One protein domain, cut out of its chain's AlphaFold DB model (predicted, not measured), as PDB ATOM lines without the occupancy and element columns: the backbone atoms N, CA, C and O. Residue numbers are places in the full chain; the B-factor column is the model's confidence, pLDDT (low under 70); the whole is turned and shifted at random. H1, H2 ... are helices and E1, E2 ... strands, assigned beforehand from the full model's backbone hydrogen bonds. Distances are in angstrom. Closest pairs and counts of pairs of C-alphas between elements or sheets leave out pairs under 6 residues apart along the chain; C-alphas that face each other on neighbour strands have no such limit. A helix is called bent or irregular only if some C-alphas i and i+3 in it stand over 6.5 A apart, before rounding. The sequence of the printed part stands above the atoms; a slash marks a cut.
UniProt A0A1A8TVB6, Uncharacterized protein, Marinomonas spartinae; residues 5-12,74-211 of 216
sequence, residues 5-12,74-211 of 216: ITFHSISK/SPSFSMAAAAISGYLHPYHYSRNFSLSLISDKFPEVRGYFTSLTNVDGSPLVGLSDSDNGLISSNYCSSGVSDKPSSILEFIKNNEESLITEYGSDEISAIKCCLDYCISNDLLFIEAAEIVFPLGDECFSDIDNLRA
ATOM      1  N   ILE A   5     164.363 206.552 246.095       95.75
ATOM      2  CA  ILE A   5     163.552 205.391 246.467       95.75
ATOM      3  C   ILE A   5     162.086 205.796 246.577       95.75
ATOM      4  O   ILE A   5     161.733 206.861 247.080       95.75
ATOM      5  N   THR A   6     161.210 204.895 246.154       97.44
ATOM      6  CA  THR A   6     159.768 205.007 246.340       97.44
ATOM      7  C   THR A   6     159.201 203.761 247.009       97.44
ATOM      8  O   THR A   6     159.673 202.647 246.783       97.44
ATOM      9  N   PHE A   7     158.179 203.967 247.831       98.38
ATOM     10  CA  PHE A   7     157.469 202.939 248.579       98.38
ATOM     11  C   PHE A   7     156.027 202.861 248.109       98.38
ATOM     12  O   PHE A   7     155.288 203.848 248.197       98.38
ATOM     13  N   HIS A   8     155.633 201.689 247.636       98.62
ATOM     14  CA  HIS A   8     154.358 201.457 246.980       98.62
ATOM     15  C   HIS A   8     153.512 200.430 247.719       98.62
ATOM     16  O   HIS A   8     154.011 199.644 248.528       98.62
ATOM     17  N   SER A   9     152.219 200.436 247.400       98.25
ATOM     18  CA  SER A   9     151.239 199.523 247.974       98.25
ATOM     19  C   SER A   9     150.351 198.915 246.894       98.25
ATOM     20  O   SER A   9     149.985 199.601 245.944       98.25
ATOM     21  N   ILE A  10     150.033 197.626 247.011       98.31
ATOM     22  CA  ILE A  10     149.161 196.922 246.059       98.31
ATOM     23  C   ILE A  10     148.482 195.728 246.727       98.31
ATOM     24  O   ILE A  10     149.118 194.990 247.472       98.31
ATOM     25  N   SER A  11     147.201 195.477 246.470       98.25
ATOM     26  CA  SER A  11     146.565 194.248 246.956       98.25
ATOM     27  C   SER A  11     146.981 193.030 246.123       98.25
ATOM     28  O   SER A  11     147.376 193.131 244.960       98.25
ATOM     29  N   LYS A  12     146.804 191.826 246.681       98.06
ATOM     30  CA  LYS A  12     146.984 190.570 245.927       98.06
ATOM     31  C   LYS A  12     146.074 190.506 244.695       98.06
ATOM     32  O   LYS A  12     146.486 190.015 243.645       98.06
ATOM     33  N   SER A  74     163.931 192.013 238.225       88.19
ATOM     34  CA  SER A  74     163.916 193.195 239.094       88.19
ATOM     35  C   SER A  74     163.903 194.522 238.311       88.19
ATOM     36  O   SER A  74     163.042 195.363 238.598       88.19
ATOM     37  N   PRO A  75     164.724 194.708 237.252       90.94
ATOM     38  CA  PRO A  75     164.698 195.919 236.425       90.94
ATOM     39  C   PRO A  75     163.512 196.025 235.455       90.94
ATOM     40  O   PRO A  75     163.336 197.053 234.807       90.94
ATOM     41  N   SER A  76     162.721 194.960 235.295       92.12
ATOM     42  CA  SER A  76     161.663 194.881 234.281       92.12
ATOM     43  C   SER A  76     160.290 194.681 234.920       92.12
ATOM     44  O   SER A  76     159.526 195.626 235.114       92.12
ATOM     45  N   PHE A  77     159.972 193.447 235.288       95.62
ATOM     46  CA  PHE A  77     158.678 193.067 235.833       95.62
ATOM     47  C   PHE A  77     158.419 193.651 237.222       95.62
ATOM     48  O   PHE A  77     157.334 194.188 237.443       95.62
ATOM     49  N   SER A  78     159.387 193.601 238.141       95.38
ATOM     50  CA  SER A  78     159.202 194.204 239.470       95.38
ATOM     51  C   SER A  78     159.017 195.715 239.362       95.38
ATOM     52  O   SER A  78     158.124 196.285 239.985       95.38
ATOM     53  N   MET A  79     159.796 196.357 238.488       95.56
ATOM     54  CA  MET A  79     159.662 197.783 238.200       95.56
ATOM     55  C   MET A  79     158.282 198.147 237.650       95.56
ATOM     56  O   MET A  79     157.665 199.099 238.126       95.56
ATOM     57  N   ALA A  80     157.761 197.366 236.704       96.25
ATOM     58  CA  ALA A  80     156.408 197.556 236.195       96.25
ATOM     59  C   ALA A  80     155.346 197.363 237.287       96.25
ATOM     60  O   ALA A  80     154.400 198.144 237.342       96.25
ATOM     61  N   ALA A  81     155.506 196.382 238.183       97.56
ATOM     62  CA  ALA A  81     154.588 196.188 239.305       97.56
ATOM     63  C   ALA A  81     154.546 197.422 240.226       97.56
ATOM     64  O   ALA A  81     153.455 197.901 240.543       97.56
ATOM     65  N   ALA A  82     155.706 197.990 240.575       97.88
ATOM     66  CA  ALA A  82     155.794 199.233 241.345       97.88
ATOM     67  C   ALA A  82     155.176 200.431 240.597       97.88
ATOM     68  O   ALA A  82     154.364 201.179 241.145       97.88
ATOM     69  N   ALA A  83     155.496 200.591 239.311       97.56
ATOM     70  CA  ALA A  83     154.946 201.661 238.487       97.56
ATOM     71  C   ALA A  83     153.413 201.603 238.415       97.56
ATOM     72  O   ALA A  83     152.751 202.623 238.599       97.56
ATOM     73  N   ILE A  84     152.845 200.410 238.208       97.38
ATOM     74  CA  ILE A  84     151.397 200.166 238.183       97.38
ATOM     75  C   ILE A  84     150.766 200.481 239.539       97.38
ATOM     76  O   ILE A  84     149.722 201.131 239.579       97.38
ATOM     77  N   SER A  85     151.391 200.073 240.647       97.56
ATOM     78  CA  SER A  85     150.847 200.348 241.978       97.56
ATOM     79  C   SER A  85     150.702 201.840 242.275       97.56
ATOM     80  O   SER A  85     149.705 202.234 242.877       97.56
ATOM     81  N   GLY A  86     151.606 202.687 241.773       97.00
ATOM     82  CA  GLY A  86     151.482 204.136 241.943       97.00
ATOM     83  C   GLY A  86     150.320 204.770 241.163       97.00
ATOM     84  O   GLY A  86     149.872 205.849 241.532       97.00
ATOM     85  N   TYR A  87     149.741 204.098 240.159       96.81
ATOM     86  CA  TYR A  87     148.471 204.524 239.538       96.81
ATOM     87  C   TYR A  87     147.234 204.151 240.373       96.81
ATOM     88  O   TYR A  87     146.164 204.731 240.185       96.81
ATOM     89  N   LEU A  88     147.354 203.168 241.268       97.25
ATOM     90  CA  LEU A  88     146.242 202.632 242.061       97.25
ATOM     91  C   LEU A  88     146.181 203.252 243.459       97.25
ATOM     92  O   LEU A  88     145.093 203.495 243.982       97.25
ATOM     93  N   HIS A  89     147.344 203.530 244.046       97.50
ATOM     94  CA  HIS A  89     147.471 203.972 245.427       97.50
ATOM     95  C   HIS A  89     148.477 205.114 245.585       97.50
ATOM     96  O   HIS A  89     149.410 205.240 244.789       97.50
ATOM     97  N   PRO A  90     148.352 205.911 246.663       97.06
ATOM     98  CA  PRO A  90     149.414 206.810 247.080       97.06
ATOM     99  C   PRO A  90     150.723 206.053 247.332       97.06
ATOM    100  O   PRO A  90     150.727 204.991 247.960       97.06
ATOM    101  N   TYR A  91     151.840 206.638 246.912       97.62
ATOM    102  CA  TYR A  91     153.179 206.096 247.139       97.62
ATOM    103  C   TYR A  91     154.109 207.175 247.679       97.62
ATOM    104  O   TYR A  91     153.888 208.368 247.472       97.62
ATOM    105  N   HIS A  92     155.127 206.765 248.430       97.38
ATOM    106  CA  HIS A  92     155.939 207.684 249.225       97.38
ATOM    107  C   HIS A  92     157.371 207.717 248.723       97.38
ATOM    108  O   HIS A  92     157.958 206.668 248.485       97.38
ATOM    109  N   TYR A  93     157.938 208.907 248.582       95.88
ATOM    110  CA  TYR A  93     159.331 209.071 248.185       95.88
ATOM    111  C   TYR A  93     160.245 209.177 249.406       95.88
ATOM    112  O   TYR A  93     159.910 209.829 250.396       95.88
ATOM    113  N   SER A  94     161.439 208.611 249.272       93.44
ATOM    114  CA  SER A  94     162.556 208.709 250.202       93.44
ATOM    115  C   SER A  94     163.870 208.845 249.430       93.44
ATOM    116  O   SER A  94     164.038 208.244 248.370       93.44
ATOM    117  N   ARG A  95     164.832 209.606 249.960       90.44
ATOM    118  CA  ARG A  95     166.175 209.672 249.378       90.44
ATOM    119  C   ARG A  95     167.121 208.787 250.175       90.44
ATOM    120  O   ARG A  95     167.331 208.994 251.359       90.44
ATOM    121  N   ASN A  96     167.775 207.848 249.498       87.00
ATOM    122  CA  ASN A  96     168.859 207.030 250.040       87.00
ATOM    123  C   ASN A  96     168.473 206.113 251.221       87.00
ATOM    124  O   ASN A  96     169.344 205.718 251.997       87.00
ATOM    125  N   PHE A  97     167.198 205.739 251.343       94.19
ATOM    126  CA  PHE A  97     166.753 204.744 252.316       94.19
ATOM    127  C   PHE A  97     165.780 203.743 251.694       94.19
ATOM    128  O   PHE A  97     164.764 204.136 251.122       94.19
ATOM    129  N   SER A  98     166.086 202.457 251.865       95.69
ATOM    130  CA  SER A  98     165.198 201.311 251.655       95.69
ATOM    131  C   SER A  98     165.641 200.162 252.567       95.69
ATOM    132  O   SER A  98     166.801 200.102 252.984       95.69
ATOM    133  N   LEU A  99     164.743 199.227 252.861       97.44
ATOM    134  CA  LEU A  99     165.053 197.992 253.582       97.44
ATOM    135  C   LEU A  99     166.063 197.147 252.802       97.44
ATOM    136  O   LEU A  99     166.988 196.588 253.388       97.44
ATOM    137  N   SER A 100     165.924 197.099 251.475       95.88
ATOM    138  CA  SER A 100     166.852 196.389 250.593       95.88
ATOM    139  C   SER A 100     168.302 196.863 250.768       95.88
ATOM    140  O   SER A 100     169.208 196.042 250.937       95.88
ATOM    141  N   LEU A 101     168.526 198.183 250.819       94.06
ATOM    142  CA  LEU A 101     169.862 198.781 250.928       94.06
ATOM    143  C   LEU A 101     170.518 198.577 252.299       94.06
ATOM    144  O   LEU A 101     171.742 198.582 252.397       94.06
ATOM    145  N   ILE A 102     169.728 198.367 253.355       95.56
ATOM    146  CA  ILE A 102     170.249 198.117 254.708       95.56
ATOM    147  C   ILE A 102     170.383 196.625 255.029       95.56
ATOM    148  O   ILE A 102     170.750 196.269 256.150       95.56
ATOM    149  N   SER A 103     170.103 195.742 254.068       95.62
ATOM    150  CA  SER A 103     170.055 194.297 254.300       95.62
ATOM    151  C   SER A 103     171.388 193.688 254.730       95.62
ATOM    152  O   SER A 103     171.402 192.710 255.472       95.62
ATOM    153  N   ASP A 104     172.528 194.265 254.357       94.19
ATOM    154  CA  ASP A 104     173.833 193.816 254.864       94.19
ATOM    155  C   ASP A 104     174.019 194.105 256.357       94.19
ATOM    156  O   ASP A 104     174.614 193.300 257.076       94.19
ATOM    157  N   LYS A 105     173.475 195.228 256.838       95.56
ATOM    158  CA  LYS A 105     173.510 195.620 258.252       95.56
ATOM    159  C   LYS A 105     172.436 194.899 259.071       95.56
ATOM    160  O   LYS A 105     172.697 194.541 260.217       95.56
ATOM    161  N   PHE A 106     171.269 194.667 258.475       96.62
ATOM    162  CA  PHE A 106     170.117 193.999 259.085       96.62
ATOM    163  C   PHE A 106     169.667 192.811 258.221       96.62
ATOM    164  O   PHE A 106     168.718 192.934 257.442       96.62
ATOM    165  N   PRO A 107     170.337 191.646 258.305       96.00
ATOM    166  CA  PRO A 107     170.055 190.507 257.431       96.00
ATOM    167  C   PRO A 107     168.620 189.978 257.491       96.00
ATOM    168  O   PRO A 107     168.150 189.391 256.516       96.00
ATOM    169  N   GLU A 108     167.914 190.198 258.598       95.62
ATOM    170  CA  GLU A 108     166.514 189.830 258.785       95.62
ATOM    171  C   GLU A 108     165.575 190.488 257.768       95.62
ATOM    172  O   GLU A 108     164.562 189.882 257.409       95.62
ATOM    173  N   VAL A 109     165.923 191.669 257.236       95.88
ATOM    174  CA  VAL A 109     165.059 192.382 256.282       95.88
ATOM    175  C   VAL A 109     164.892 191.620 254.969       95.88
ATOM    176  O   VAL A 109     163.866 191.751 254.305       95.88
ATOM    177  N   ARG A 110     165.851 190.745 254.629       95.81
ATOM    178  CA  ARG A 110     165.751 189.854 253.463       95.81
ATOM    179  C   ARG A 110     164.530 188.941 253.548       95.81
ATOM    180  O   ARG A 110     163.945 188.600 252.531       95.81
ATOM    181  N   GLY A 111     164.122 188.567 254.763       96.88
ATOM    182  CA  GLY A 111     162.961 187.711 255.008       96.88
ATOM    183  C   GLY A 111     161.607 188.419 254.884       96.88
ATOM    184  O   GLY A 111     160.568 187.767 255.055       96.88
ATOM    185  N   TYR A 112     161.589 189.730 254.628       97.94
ATOM    186  CA  TYR A 112     160.351 190.480 254.425       97.94
ATOM    187  C   TYR A 112     159.844 190.431 252.990       97.94
ATOM    188  O   TYR A 112     158.635 190.556 252.799       97.94
ATOM    189  N   PHE A 113     160.716 190.213 252.008       98.06
ATOM    190  CA  PHE A 113     160.349 190.257 250.597       98.06
ATOM    191  C   PHE A 113     160.204 188.862 249.997       98.06
ATOM    192  O   PHE A 113     160.916 187.922 250.344       98.06
ATOM    193  N   THR A 114     159.259 188.748 249.071       97.69
ATOM    194  CA  THR A 114     159.036 187.580 248.227       97.69
ATOM    195  C   THR A 114     159.191 188.015 246.778       97.69
ATOM    196  O   THR A 114     158.427 188.859 246.303       97.69
ATOM    197  N   SER A 115     160.171 187.439 246.074       97.25
ATOM    198  CA  SER A 115     160.334 187.622 244.625       97.25
ATOM    199  C   SER A 115     159.016 187.383 243.891       97.25
ATOM    200  O   SER A 115     158.301 186.428 244.199       97.25
ATOM    201  N   LEU A 116     158.726 188.185 242.861       97.19
ATOM    202  CA  LEU A 116     157.558 187.965 242.004       97.19
ATOM    203  C   LEU A 116     157.581 186.596 241.313       97.19
ATOM    204  O   LEU A 116     156.521 186.095 240.955       97.19
ATOM    205  N   THR A 117     158.744 185.957 241.162       96.38
ATOM    206  CA  THR A 117     158.858 184.585 240.628       96.38
ATOM    207  C   THR A 117     158.332 183.519 241.596       96.38
ATOM    208  O   THR A 117     158.018 182.408 241.176       96.38
ATOM    209  N   ASN A 118     158.194 183.870 242.878       96.25
ATOM    210  CA  ASN A 118     157.759 182.995 243.967       96.25
ATOM    211  C   ASN A 118     156.381 183.375 244.533       96.25
ATOM    212  O   ASN A 118     155.886 182.711 245.445       96.25
ATOM    213  N   VAL A 119     155.756 184.440 244.022       96.50
ATOM    214  CA  VAL A 119     154.392 184.821 244.406       96.50
ATOM    215  C   VAL A 119     153.397 183.806 243.845       96.50
ATOM    216  O   VAL A 119     153.483 183.404 242.683       96.50
ATOM    217  N   ASP A 120     152.424 183.412 244.666       93.50
ATOM    218  CA  ASP A 120     151.376 182.477 244.257       93.50
ATOM    219  C   ASP A 120     150.581 183.004 243.047       93.50
ATOM    220  O   ASP A 120     150.200 184.174 242.985       93.50
ATOM    221  N   GLY A 121     150.353 182.131 242.065       93.12
ATOM    222  CA  GLY A 121     149.692 182.479 240.805       93.12
ATOM    223  C   GLY A 121     150.499 183.377 239.857       93.12
ATOM    224  O   GLY A 121     149.944 183.837 238.858       93.12
ATOM    225  N   SER A 122     151.781 183.632 240.136       96.94
ATOM    226  CA  SER A 122     152.628 184.442 239.260       96.94
ATOM    227  C   SER A 122     152.887 183.757 237.910       96.94
ATOM    228  O   SER A 122     153.268 182.585 237.872       96.94
ATOM    229  N   PRO A 123     152.763 184.473 236.776       96.12
ATOM    230  CA  PRO A 123     153.163 183.967 235.467       96.12
ATOM    231  C   PRO A 123     154.686 184.000 235.262       96.12
ATOM    232  O   PRO A 123     155.167 183.567 234.221       96.12
ATOM    233  N   LEU A 124     155.443 184.524 236.232       96.19
ATOM    234  CA  LEU A 124     156.898 184.690 236.177       96.19
ATOM    235  C   LEU A 124     157.653 183.541 236.861       96.19
ATOM    236  O   LEU A 124     158.865 183.625 237.063       96.19
ATOM    237  N   VAL A 125     156.947 182.477 237.255       93.00
ATOM    238  CA  VAL A 125     157.551 181.297 237.884       93.00
ATOM    239  C   VAL A 125     158.648 180.727 236.983       93.00
ATOM    240  O   VAL A 125     158.429 180.455 235.805       93.00
ATOM    241  N   GLY A 126     159.833 180.525 237.563       88.31
ATOM    242  CA  GLY A 126     160.999 179.970 236.873       88.31
ATOM    243  C   GLY A 126     161.883 180.992 236.152       88.31
ATOM    244  O   GLY A 126     162.913 180.595 235.609       88.31
ATOM    245  N   LEU A 127     161.527 182.282 236.158       94.12
ATOM    246  CA  LEU A 127     162.430 183.347 235.712       94.12
ATOM    247  C   LEU A 127     163.503 183.653 236.770       94.12
ATOM    248  O   LEU A 127     163.394 183.240 237.924       94.12
ATOM    249  N   SER A 128     164.555 184.365 236.362       93.38
ATOM    250  CA  SER A 128     165.660 184.740 237.248       93.38
ATOM    251  C   SER A 128     165.322 185.974 238.082       93.38
ATOM    252  O   SER A 128     164.894 186.989 237.540       93.38
ATOM    253  N   ASP A 129     165.603 185.891 239.378       93.94
ATOM    254  CA  ASP A 129     165.661 187.019 240.310       93.94
ATOM    255  C   ASP A 129     166.899 186.816 241.196       93.94
ATOM    256  O   ASP A 129     166.858 186.086 242.192       93.94
ATOM    257  N   SER A 130     168.040 187.366 240.778       91.38
ATOM    258  CA  SER A 130     169.335 187.172 241.437       91.38
ATOM    259  C   SER A 130     169.384 187.770 242.836       91.38
ATOM    260  O   SER A 130     170.153 187.302 243.675       91.38
ATOM    261  N   ASP A 131     168.540 188.767 243.086       91.19
ATOM    262  CA  ASP A 131     168.462 189.494 244.350       91.19
ATOM    263  C   ASP A 131     167.334 188.978 245.249       91.19
ATOM    264  O   ASP A 131     167.118 189.491 246.349       91.19
ATOM    265  N   ASN A 132     166.641 187.925 244.803       92.94
ATOM    266  CA  ASN A 132     165.558 187.249 245.504       92.94
ATOM    267  C   ASN A 132     164.506 188.233 246.048       92.94
ATOM    268  O   ASN A 132     164.046 188.119 247.187       92.94
ATOM    269  N   GLY A 133     164.124 189.207 245.219       94.38
ATOM    270  CA  GLY A 133     163.129 190.217 245.556       94.38
ATOM    271  C   GLY A 133     163.664 191.418 246.337       94.38
ATOM    272  O   GLY A 133     162.858 192.119 246.945       94.38
ATOM    273  N   LEU A 134     164.971 191.684 246.325       95.88
ATOM    274  CA  LEU A 134     165.566 192.918 246.850       95.88
ATOM    275  C   LEU A 134     165.963 193.875 245.720       95.88
ATOM    276  O   LEU A 134     166.164 193.475 244.576       95.88
ATOM    277  N   ILE A 135     166.111 195.156 246.055       93.69
ATOM    278  CA  ILE A 135     166.756 196.134 245.171       93.69
ATOM    279  C   ILE A 135     168.279 195.977 245.267       93.69
ATOM    280  O   ILE A 135     168.832 196.025 246.366       93.69
ATOM    281  N   SER A 136     168.956 195.885 244.120       87.12
ATOM    282  CA  SER A 136     170.422 195.790 244.022       87.12
ATOM    283  C   SER A 136     171.091 196.927 243.248       87.12
ATOM    284  O   SER A 136     172.303 197.118 243.362       87.12
ATOM    285  N   SER A 137     170.333 197.701 242.467       88.88
ATOM    286  CA  SER A 137     170.860 198.815 241.674       88.88
ATOM    287  C   SER A 137     169.778 199.850 241.323       88.88
ATOM    288  O   SER A 137     168.643 199.753 241.792       88.88
ATOM    289  N   ASN A 138     170.137 200.867 240.530       87.94
ATOM    290  CA  ASN A 138     169.179 201.837 239.986       87.94
ATOM    291  C   ASN A 138     168.189 201.145 239.042       87.94
ATOM    292  O   ASN A 138     168.537 200.138 238.424       87.94
ATOM    293  N   TYR A 139     167.005 201.737 238.863       90.12
ATOM    294  CA  TYR A 139     165.975 201.221 237.953       90.12
ATOM    295  C   TYR A 139     165.627 199.755 238.248       90.12
ATOM    296  O   TYR A 139     165.504 198.940 237.339       90.12
ATOM    297  N   CYS A 140     165.523 199.419 239.536       93.19
ATOM    298  CA  CYS A 140     165.157 198.099 240.038       93.19
ATOM    299  C   CYS A 140     164.084 198.232 241.118       93.19
ATOM    300  O   CYS A 140     164.016 199.235 241.832       93.19
ATOM    301  N   SER A 141     163.279 197.189 241.294       96.38
ATOM    302  CA  SER A 141     162.275 197.134 242.352       96.38
ATOM    303  C   SER A 141     162.330 195.808 243.088       96.38
ATOM    304  O   SER A 141     162.665 194.771 242.520       96.38
ATOM    305  N   SER A 142     162.000 195.850 244.376       97.12
ATOM    306  CA  SER A 142     161.853 194.653 245.183       97.12
ATOM    307  C   SER A 142     160.745 193.751 244.634       97.12
ATOM    308  O   SER A 142     159.894 194.148 243.839       97.12
ATOM    309  N   GLY A 143     160.686 192.531 245.157       97.12
ATOM    310  CA  GLY A 143     159.449 191.766 245.139       97.12
ATOM    311  C   GLY A 143     158.381 192.414 246.029       97.12
ATOM    312  O   GLY A 143     158.463 193.585 246.406       97.12
ATOM    313  N   VAL A 144     157.388 191.628 246.425       98.12
ATOM    314  CA  VAL A 144     156.326 192.084 247.333       98.12
ATOM    315  C   VAL A 144     156.601 191.641 248.762       98.12
ATOM    316  O   VAL A 144     157.145 190.562 248.994       98.12
ATOM    317  N   SER A 145     156.167 192.435 249.734       98.38
ATOM    318  CA  SER A 145     156.078 192.020 251.130       98.38
ATOM    319  C   SER A 145     154.626 191.932 251.578       98.38
ATOM    320  O   SER A 145     153.869 192.890 251.452       98.38
ATOM    321  N   ASP A 146     154.252 190.796 252.161       98.06
ATOM    322  CA  ASP A 146     152.983 190.595 252.861       98.06
ATOM    323  C   ASP A 146     153.103 190.828 254.379       98.06
ATOM    324  O   ASP A 146     152.209 190.466 255.144       98.06
ATOM    325  N   LYS A 147     154.203 191.449 254.833       98.19
ATOM    326  CA  LYS A 147     154.517 191.663 256.257       98.19
ATOM    327  C   LYS A 147     154.644 193.142 256.649       98.19
ATOM    328  O   LYS A 147     155.544 193.470 257.428       98.19
ATOM    329  N   PRO A 148     153.761 194.057 256.204       98.44
ATOM    330  CA  PRO A 148     153.928 195.478 256.502       98.44
ATOM    331  C   PRO A 148     153.919 195.774 258.014       98.44
ATOM    332  O   PRO A 148     154.673 196.624 258.477       98.44
ATOM    333  N   SER A 149     153.160 195.010 258.813       98.62
ATOM    334  CA  SER A 149     153.172 195.135 260.282       98.62
ATOM    335  C   SER A 149     154.528 194.782 260.903       98.62
ATOM    336  O   SER A 149     155.015 195.516 261.760       98.62
ATOM    337  N   SER A 150     155.162 193.689 260.460       98.62
ATOM    338  CA  SER A 150     156.473 193.268 260.977       98.62
ATOM    339  C   SER A 150     157.579 194.233 260.564       98.62
ATOM    340  O   SER A 150     158.449 194.551 261.369       98.62
ATOM    341  N   ILE A 151     157.521 194.742 259.331       98.69
ATOM    342  CA  ILE A 151     158.442 195.782 258.867       98.69
ATOM    343  C   ILE A 151     158.289 197.041 259.727       98.69
ATOM    344  O   ILE A 151     159.280 197.595 260.198       98.69
ATOM    345  N   LEU A 152     157.055 197.493 259.961       98.69
ATOM    346  CA  LEU A 152     156.798 198.693 260.752       98.69
ATOM    347  C   LEU A 152     157.307 198.546 262.192       98.69
ATOM    348  O   LEU A 152     157.868 199.490 262.747       98.69
ATOM    349  N   GLU A 153     157.128 197.372 262.798       98.56
ATOM    350  CA  GLU A 153     157.675 197.062 264.120       98.56
ATOM    351  C   GLU A 153     159.209 197.093 264.121       98.56
ATOM    352  O   GLU A 153     159.805 197.725 264.992       98.56
ATOM    353  N   PHE A 154     159.853 196.497 263.114       98.62
ATOM    354  CA  PHE A 154     161.305 196.574 262.945       98.62
ATOM    355  C   PHE A 154     161.796 198.025 262.865       98.62
ATOM    356  O   PHE A 154     162.749 198.384 263.559       98.62
ATOM    357  N   ILE A 155     161.129 198.871 262.077       98.31
ATOM    358  CA  ILE A 155     161.494 200.287 261.947       98.31
ATOM    359  C   ILE A 155     161.344 201.002 263.288       98.31
ATOM    360  O   ILE A 155     162.258 201.710 263.694       98.31
ATOM    361  N   LYS A 156     160.238 200.783 264.011       98.19
ATOM    362  CA  LYS A 156     160.007 201.380 265.339       98.19
ATOM    363  C   LYS A 156     161.068 200.953 266.353       98.19
ATOM    364  O   LYS A 156     161.559 201.784 267.109       98.19
ATOM    365  N   ASN A 157     161.464 199.683 266.339       98.31
ATOM    366  CA  ASN A 157     162.476 199.151 267.253       98.31
ATOM    367  C   ASN A 157     163.887 199.692 266.974       98.31
ATOM    368  O   ASN A 157     164.720 199.704 267.876       98.31
ATOM    369  N   ASN A 158     164.153 200.151 265.748       98.06
ATOM    370  CA  ASN A 158     165.449 200.686 265.327       98.06
ATOM    371  C   ASN A 158     165.404 202.194 265.020       98.06
ATOM    372  O   ASN A 158     166.358 202.737 264.463       98.06
ATOM    373  N   GLU A 159     164.314 202.877 265.377       97.12
ATOM    374  CA  GLU A 159     163.965 204.201 264.852       97.12
ATOM    375  C   GLU A 159     165.061 205.242 265.089       97.12
ATOM    376  O   GLU A 159     165.483 205.909 264.150       97.12
ATOM    377  N   GLU A 160     165.584 205.338 266.312       97.44
ATOM    378  CA  GLU A 160     166.626 206.312 266.654       97.44
ATOM    379  C   GLU A 160     167.895 206.117 265.810       97.44
ATOM    380  O   GLU A 160     168.447 207.083 265.274       97.44
ATOM    381  N   SER A 161     168.333 204.865 265.627       97.31
ATOM    382  CA  SER A 161     169.502 204.562 264.795       97.31
ATOM    383  C   SER A 161     169.235 204.848 263.321       97.31
ATOM    384  O   SER A 161     170.134 205.333 262.640       97.31
ATOM    385  N   LEU A 162     168.042 204.522 262.823       97.06
ATOM    386  CA  LEU A 162     167.688 204.718 261.422       97.06
ATOM    387  C   LEU A 162     167.543 206.209 261.089       97.06
ATOM    388  O   LEU A 162     168.090 206.660 260.090       97.06
ATOM    389  N   ILE A 163     166.895 206.995 261.953       96.81
ATOM    390  CA  ILE A 163     166.775 208.452 261.791       96.81
ATOM    391  C   ILE A 163     168.151 209.115 261.837       96.81
ATOM    392  O   ILE A 163     168.426 210.004 261.035       96.81
ATOM    393  N   THR A 164     169.025 208.679 262.748       96.88
ATOM    394  CA  THR A 164     170.384 209.229 262.860       96.88
ATOM    395  C   THR A 164     171.200 209.001 261.585       96.88
ATOM    396  O   THR A 164     172.003 209.853 261.214       96.88
ATOM    397  N   GLU A 165     171.017 207.859 260.919       95.69
ATOM    398  CA  GLU A 165     171.805 207.486 259.743       95.69
ATOM    399  C   GLU A 165     171.204 207.988 258.424       95.69
ATOM    400  O   GLU A 165     171.951 208.406 257.539       95.69
ATOM    401  N   TYR A 166     169.877 207.968 258.294       94.44
ATOM    402  CA  TYR A 166     169.193 208.196 257.019       94.44
ATOM    403  C   TYR A 166     168.331 209.456 256.979       94.44
ATOM    404  O   TYR A 166     168.086 209.954 255.889       94.44
ATOM    405  N   GLY A 167     167.933 209.998 258.133       93.88
ATOM    406  CA  GLY A 167     167.068 211.175 258.230       93.88
ATOM    407  C   GLY A 167     165.642 210.854 258.679       93.88
ATOM    408  O   GLY A 167     165.137 209.742 258.534       93.88
ATOM    409  N   SER A 168     164.977 211.833 259.298       94.56
ATOM    410  CA  SER A 168     163.614 211.665 259.820       94.56
ATOM    411  C   SER A 168     162.564 211.537 258.722       94.56
ATOM    412  O   SER A 168     161.557 210.854 258.917       94.56
ATOM    413  N   ASP A 169     162.782 212.197 257.589       93.56
ATOM    414  CA  ASP A 169     161.804 212.293 256.507       93.56
ATOM    415  C   ASP A 169     161.742 210.972 255.734       93.56
ATOM    416  O   ASP A 169     160.659 210.466 255.450       93.56
ATOM    417  N   GLU A 170     162.898 210.352 255.507       94.44
ATOM    418  CA  GLU A 170     163.076 209.035 254.899       94.44
ATOM    419  C   GLU A 170     162.363 207.946 255.708       94.44
ATOM    420  O   GLU A 170     161.592 207.143 255.171       94.44
ATOM    421  N   ILE A 171     162.575 207.950 257.029       96.38
ATOM    422  CA  ILE A 171     161.931 206.997 257.938       96.38
ATOM    423  C   ILE A 171     160.428 207.275 258.054       96.38
ATOM    424  O   ILE A 171     159.628 206.343 258.157       96.38
ATOM    425  N   SER A 172     160.005 208.536 257.976       95.88
ATOM    426  CA  SER A 172     158.581 208.887 257.958       95.88
ATOM    427  C   SER A 172     157.890 208.427 256.670       95.88
ATOM    428  O   SER A 172     156.784 207.889 256.734       95.88
ATOM    429  N   ALA A 173     158.552 208.554 255.515       96.62
ATOM    430  CA  ALA A 173     158.037 208.121 254.218       96.62
ATOM    431  C   ALA A 173     157.690 206.631 254.185       96.62
ATOM    432  O   ALA A 173     156.566 206.267 253.824       96.62
ATOM    433  N   ILE A 174     158.612 205.770 254.623       97.81
ATOM    434  CA  ILE A 174     158.344 204.331 254.678       97.81
ATOM    435  C   ILE A 174     157.238 204.003 255.688       97.81
ATOM    436  O   ILE A 174     156.354 203.206 255.380       97.81
ATOM    437  N   LYS A 175     157.226 204.644 256.868       98.19
ATOM    438  CA  LYS A 175     156.211 204.393 257.903       98.19
ATOM    439  C   LYS A 175     154.811 204.723 257.400       98.19
ATOM    440  O   LYS A 175     153.916 203.909 257.585       98.19
ATOM    441  N   CYS A 176     154.633 205.845 256.702       97.75
ATOM    442  CA  CYS A 176     153.343 206.203 256.113       97.75
ATOM    443  C   CYS A 176     152.876 205.217 255.042       97.75
ATOM    444  O   CYS A 176     151.699 204.861 255.015       97.75
ATOM    445  N   CYS A 177     153.783 204.730 254.191       98.50
ATOM    446  CA  CYS A 177     153.440 203.680 253.234       98.50
ATOM    447  C   CYS A 177     153.019 202.387 253.949       98.50
ATOM    448  O   CYS A 177     151.997 201.796 253.601       98.50
ATOM    449  N   LEU A 178     153.750 201.972 254.986       98.75
ATOM    450  CA  LEU A 178     153.431 200.771 255.761       98.75
ATOM    451  C   LEU A 178     152.109 200.903 256.522       98.75
ATOM    452  O   LEU A 178     151.301 199.979 256.482       98.75
ATOM    453  N   ASP A 179     151.850 202.042 257.163       98.62
ATOM    454  CA  ASP A 179     150.577 202.324 257.834       98.62
ATOM    455  C   ASP A 179     149.409 202.288 256.834       98.62
ATOM    456  O   ASP A 179     148.348 201.730 257.135       98.62
ATOM    457  N   TYR A 180     149.608 202.813 255.619       98.56
ATOM    458  CA  TYR A 180     148.629 202.713 254.537       98.56
ATOM    459  C   TYR A 180     148.411 201.257 254.102       98.56
ATOM    460  O   TYR A 180     147.259 200.838 253.970       98.56
ATOM    461  N   CYS A 181     149.480 200.467 253.953       98.75
ATOM    462  CA  CYS A 181     149.384 199.043 253.629       98.75
ATOM    463  C   CYS A 181     148.586 198.276 254.688       98.75
ATOM    464  O   CYS A 181     147.666 197.538 254.354       98.75
ATOM    465  N   ILE A 182     148.894 198.488 255.969       98.69
ATOM    466  CA  ILE A 182     148.215 197.829 257.093       98.69
ATOM    467  C   ILE A 182     146.734 198.211 257.128       98.69
ATOM    468  O   ILE A 182     145.877 197.347 257.290       98.69
ATOM    469  N   SER A 183     146.426 199.498 256.955       98.50
ATOM    470  CA  SER A 183     145.052 200.008 257.052       98.50
ATOM    471  C   SER A 183     144.143 199.517 255.923       98.50
ATOM    472  O   SER A 183     142.926 199.501 256.093       98.50
ATOM    473  N   ASN A 184     144.723 199.130 254.783       98.19
ATOM    474  CA  ASN A 184     143.992 198.741 253.577       98.19
ATOM    475  C   ASN A 184     144.232 197.277 253.156       98.19
ATOM    476  O   ASN A 184     143.773 196.889 252.086       98.19
ATOM    477  N   ASP A 185     144.925 196.474 253.973       98.19
ATOM    478  CA  ASP A 185     145.297 195.079 253.665       98.19
ATOM    479  C   ASP A 185     146.052 194.932 252.324       98.19
ATOM    480  O   ASP A 185     145.704 194.134 251.450       98.19
ATOM    481  N   LEU A 186     147.091 195.754 252.143       98.69
ATOM    482  CA  LEU A 186     147.915 195.792 250.932       98.69
ATOM    483  C   LEU A 186     149.314 195.219 251.179       98.69
ATOM    484  O   LEU A 186     149.853 195.251 252.287       98.69
ATOM    485  N   LEU A 187     149.917 194.726 250.102       98.75
ATOM    486  CA  LEU A 187     151.326 194.364 250.019       98.75
ATOM    487  C   LEU A 187     152.185 195.621 249.885       98.75
ATOM    488  O   LEU A 187     151.735 196.623 249.336       98.75
ATOM    489  N   PHE A 188     153.437 195.525 250.319       98.81
ATOM    490  CA  PHE A 188     154.436 196.589 250.246       98.81
ATOM    491  C   PHE A 188     155.496 196.296 249.173       98.81
ATOM    492  O   PHE A 188     155.918 195.147 249.029       98.81
ATOM    493  N   ILE A 189     155.936 197.326 248.442       98.69
ATOM    494  CA  ILE A 189     156.988 197.249 247.413       98.69
ATOM    495  C   ILE A 189     157.939 198.445 247.561       98.69
ATOM    496  O   ILE A 189     157.502 199.572 247.786       98.69
ATOM    497  N   GLU A 190     159.236 198.217 247.373       98.06
ATOM    498  CA  GLU A 190     160.252 199.260 247.224       98.06
ATOM    499  C   GLU A 190     160.676 199.364 245.756       98.06
ATOM    500  O   GLU A 190     160.820 198.352 245.066       98.06
ATOM    501  N   ALA A 191     160.951 200.570 245.270       97.12
ATOM    502  CA  ALA A 191     161.506 200.763 243.935       97.12
ATOM    503  C   ALA A 191     162.510 201.911 243.885       97.12
ATOM    504  O   ALA A 191     162.233 202.999 244.394       97.12
ATOM    505  N   ALA A 192     163.650 201.672 243.243       95.19
ATOM    506  CA  ALA A 192     164.652 202.681 242.943       95.19
ATOM    507  C   ALA A 192     164.384 203.295 241.565       95.19
ATOM    508  O   ALA A 192     164.263 202.573 240.579       95.19
ATOM    509  N   GLU A 193     164.348 204.625 241.503       92.25
ATOM    510  CA  GLU A 193     164.214 205.420 240.277       92.25
ATOM    511  C   GLU A 193     162.873 205.264 239.531       92.25
ATOM    512  O   GLU A 193     162.820 205.376 238.310       92.25
ATOM    513  N   ILE A 194     161.750 205.065 240.246       93.12
ATOM    514  CA  ILE A 194     160.406 205.355 239.681       93.12
ATOM    515  C   ILE A 194     160.222 206.861 239.477       93.12
ATOM    516  O   ILE A 194     159.578 207.283 238.520       93.12
ATOM    517  N   VAL A 195     160.747 207.658 240.407       90.00
ATOM    518  CA  VAL A 195     160.739 209.119 240.363       90.00
ATOM    519  C   VAL A 195     162.183 209.569 240.384       90.00
ATOM    520  O   VAL A 195     162.892 209.245 241.335       90.00
ATOM    521  N   PHE A 196     162.580 210.345 239.380       85.62
ATOM    522  CA  PHE A 196     163.917 210.904 239.261       85.62
ATOM    523  C   PHE A 196     163.837 212.443 239.238       85.62
ATOM    524  O   PHE A 196     163.743 213.055 238.168       85.62
ATOM    525  N   PRO A 197     163.868 213.110 240.413       79.31
ATOM    526  CA  PRO A 197     163.600 214.547 240.517       79.31
ATOM    527  C   PRO A 197     164.580 215.431 239.742       79.31
ATOM    528  O   PRO A 197     164.213 216.505 239.280       79.31
ATOM    529  N   LEU A 198     165.841 215.007 239.605       75.88
ATOM    530  CA  LEU A 198     166.855 215.785 238.885       75.88
ATOM    531  C   LEU A 198     166.663 215.747 237.364       75.88
ATOM    532  O   LEU A 198     167.113 216.670 236.685       75.88
ATOM    533  N   GLY A 199     166.041 214.689 236.843       73.19
ATOM    534  CA  GLY A 199     165.729 214.536 235.422       73.19
ATOM    535  C   GLY A 199     164.324 214.994 235.041       73.19
ATOM    536  O   GLY A 199     164.036 215.027 233.852       73.19
ATOM    537  N   ASP A 200     163.487 215.365 236.017       81.31
ATOM    538  CA  ASP A 200     162.058 215.654 235.821       81.31
ATOM    539  C   ASP A 200     161.300 214.464 235.196       81.31
ATOM    540  O   ASP A 200     160.436 214.619 234.334       81.31
ATOM    541  N   GLU A 201     161.656 213.243 235.618       86.56
ATOM    542  CA  GLU A 201     161.087 211.994 235.102       86.56
ATOM    543  C   GLU A 201     160.307 211.237 236.188       86.56
ATOM    544  O   GLU A 201     160.726 211.136 237.345       86.56
ATOM    545  N   CYS A 202     159.158 210.678 235.801       91.69
ATOM    546  CA  CYS A 202     158.338 209.812 236.638       91.69
ATOM    547  C   CYS A 202     157.733 208.692 235.786       91.69
ATOM    548  O   CYS A 202     157.011 208.952 234.824       91.69
ATOM    549  N   PHE A 203     157.993 207.441 236.162       92.06
ATOM    550  CA  PHE A 203     157.469 206.249 235.484       92.06
ATOM    551  C   PHE A 203     156.127 205.771 236.068       92.06
ATOM    552  O   PHE A 203     155.633 204.705 235.711       92.06
ATOM    553  N   SER A 204     155.527 206.550 236.971       94.56
ATOM    554  CA  SER A 204     154.231 206.278 237.605       94.56
ATOM    555  C   SER A 204     153.346 207.536 237.644       94.56
ATOM    556  O   SER A 204     153.671 208.545 237.017       94.56
ATOM    557  N   ASP A 205     152.212 207.487 238.345       94.06
ATOM    558  CA  ASP A 205     151.310 208.632 238.489       94.06
ATOM    559  C   ASP A 205     151.808 209.634 239.542       94.06
ATOM    560  O   ASP A 205     151.575 209.474 240.740       94.06
ATOM    561  N   ILE A 206     152.404 210.735 239.083       92.69
ATOM    562  CA  ILE A 206     152.946 211.786 239.952       92.69
ATOM    563  C   ILE A 206     151.919 212.392 240.928       92.69
ATOM    564  O   ILE A 206     152.304 212.815 242.016       92.69
ATOM    565  N   ASP A 207     150.617 212.384 240.620       92.44
ATOM    566  CA  ASP A 207     149.607 212.951 241.534       92.44
ATOM    567  C   ASP A 207     149.386 212.065 242.771       92.44
ATOM    568  O   ASP A 207     148.889 212.522 243.808       92.44
ATOM    569  N   ASN A 208     149.768 210.790 242.692       94.62
ATOM    570  CA  ASN A 208     149.750 209.865 243.819       94.62
ATOM    571  C   ASN A 208     151.053 209.891 244.627       94.62
ATOM    572  O   ASN A 208     151.095 209.320 245.721       94.62
ATOM    573  N   LEU A 209     152.080 210.611 244.166       95.44
ATOM    574  CA  LEU A 209     153.319 210.756 244.912       95.44
ATOM    575  C   LEU A 209     153.104 211.572 246.197       95.44
ATOM    576  O   LEU A 209     152.428 212.603 246.223       95.44
ATOM    577  N   ARG A 210     153.710 211.113 247.290       94.38
ATOM    578  CA  ARG A 210     153.789 211.794 248.583       94.38
ATOM    579  C   ARG A 210     155.260 211.948 248.950       94.38
ATOM    580  O   ARG A 210     155.948 210.964 249.209       94.38
ATOM    581  N   ALA A 211     155.754 213.178 248.977       87.19
ATOM    582  CA  ALA A 211     157.129 213.471 249.361       87.19
ATOM    583  C   ALA A 211     157.144 214.520 250.472       87.19
ATOM    584  O   ALA A 211     156.518 215.573 250.351       87.19
TER     585      ALA A 211
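Overview. This is residues 5 to 12 and 74 to 211 of the 216 residues of an uncharacterized protein of Marinomonas spartinae (UniProt A0A1A8TVB6). A small antiparallel sheet of three strands forms the core, with the long helix H5 over one face and H1 over the other, a three-layer arrangement. H3 packs on H5 and only grazes the sheet with its residues 148 to 151, H4 makes a corner with H5, and H2 is near H3, while residues 113 to 147 form a long stretch with no named element. The printed part has 146 residues, with five named helices and three named strands in the order E1 H1 E2 H2 H3 H4 H5 E3; the sheet's order is E2 E1 E3 and the class is mixed, helices and strands. It is compact and rounded, with a radius of gyration of the C-alphas of 13.9 A and spans of 40 by 35 by 29 A.

Arrangement. E1, residues 5 to 10, is the inner strand. It is antiparallel to edge strand E3, residues 187 to 192, with N 8 and O 189 within hydrogen-bond range at 2.8 A, and to edge strand E2, residues 91 to 95, with N 7 and O 92 at 2.8 A. H1, residues 74 to 88, is on the sheet at a height of 7.8 A; its closest C-alphas to E1 are Ser 85 and Ile 10, 5.6 A. H5, residues 168 to 184, is on the opposite face at a height of 8.1 A, over E2 and E1, along the strands at 4 degrees to E1 on the local plane; the closest C-alphas of H5 and E2 are Glu 170 and Ser 94, 4.7 A. H3, residues 148 to 157, touches H5, with the C-alphas of Pro 148 and Leu 178 closest at 5.4 A, opposite ways at a shallow tilt of 33 degrees, only just short of steep. H4, residues 159 to 166, touches residues 170 to 171 of H5 alone, with Ile 163 and Ile 171 the closest C-alphas at 6.4 A, at a steep tilt of 56 degrees. H2, residues 107 to 112, is close to but not clearly touching H3, with the C-alphas of Tyr 112 and Ile 151 closest at 7.2 A. Every O i to N i+4 pair is within range in H3, H4 and H5; H1 has 7 of 11, and H2 0 of 2 but 3 of 3 O i to N i+3 pairs.

Along the chain. E1 begins at C-alpha 5, (163.552, 205.391, 246.467), and spans 16.7 A. H1 spans 20.3 A and is irregular, but only just: C-alphas 75 and 78 are 6.51 A apart. E2 spans 13.7 A, H2 10.2 A, H3 14.2 A and H4 10.2 A. H5 spans 24.3 A from C-alpha 168 at (163.614, 211.665, 259.820). E3 spans 17.2 A and ends at C-alpha 192, (164.652, 202.681, 242.943).

Size, cuts and confidence. The two C-alphas farthest apart are those of Pro 123 and Thr 164, 41.1 A. Residues 13 to 73 are not printed, and C-alphas 12 and 74 are 18.4 A apart across this cut. The links E2 to H2 and H2 to H3 are long. No printed residue has a pLDDT under 70, and the mean of the printed part is 95.1.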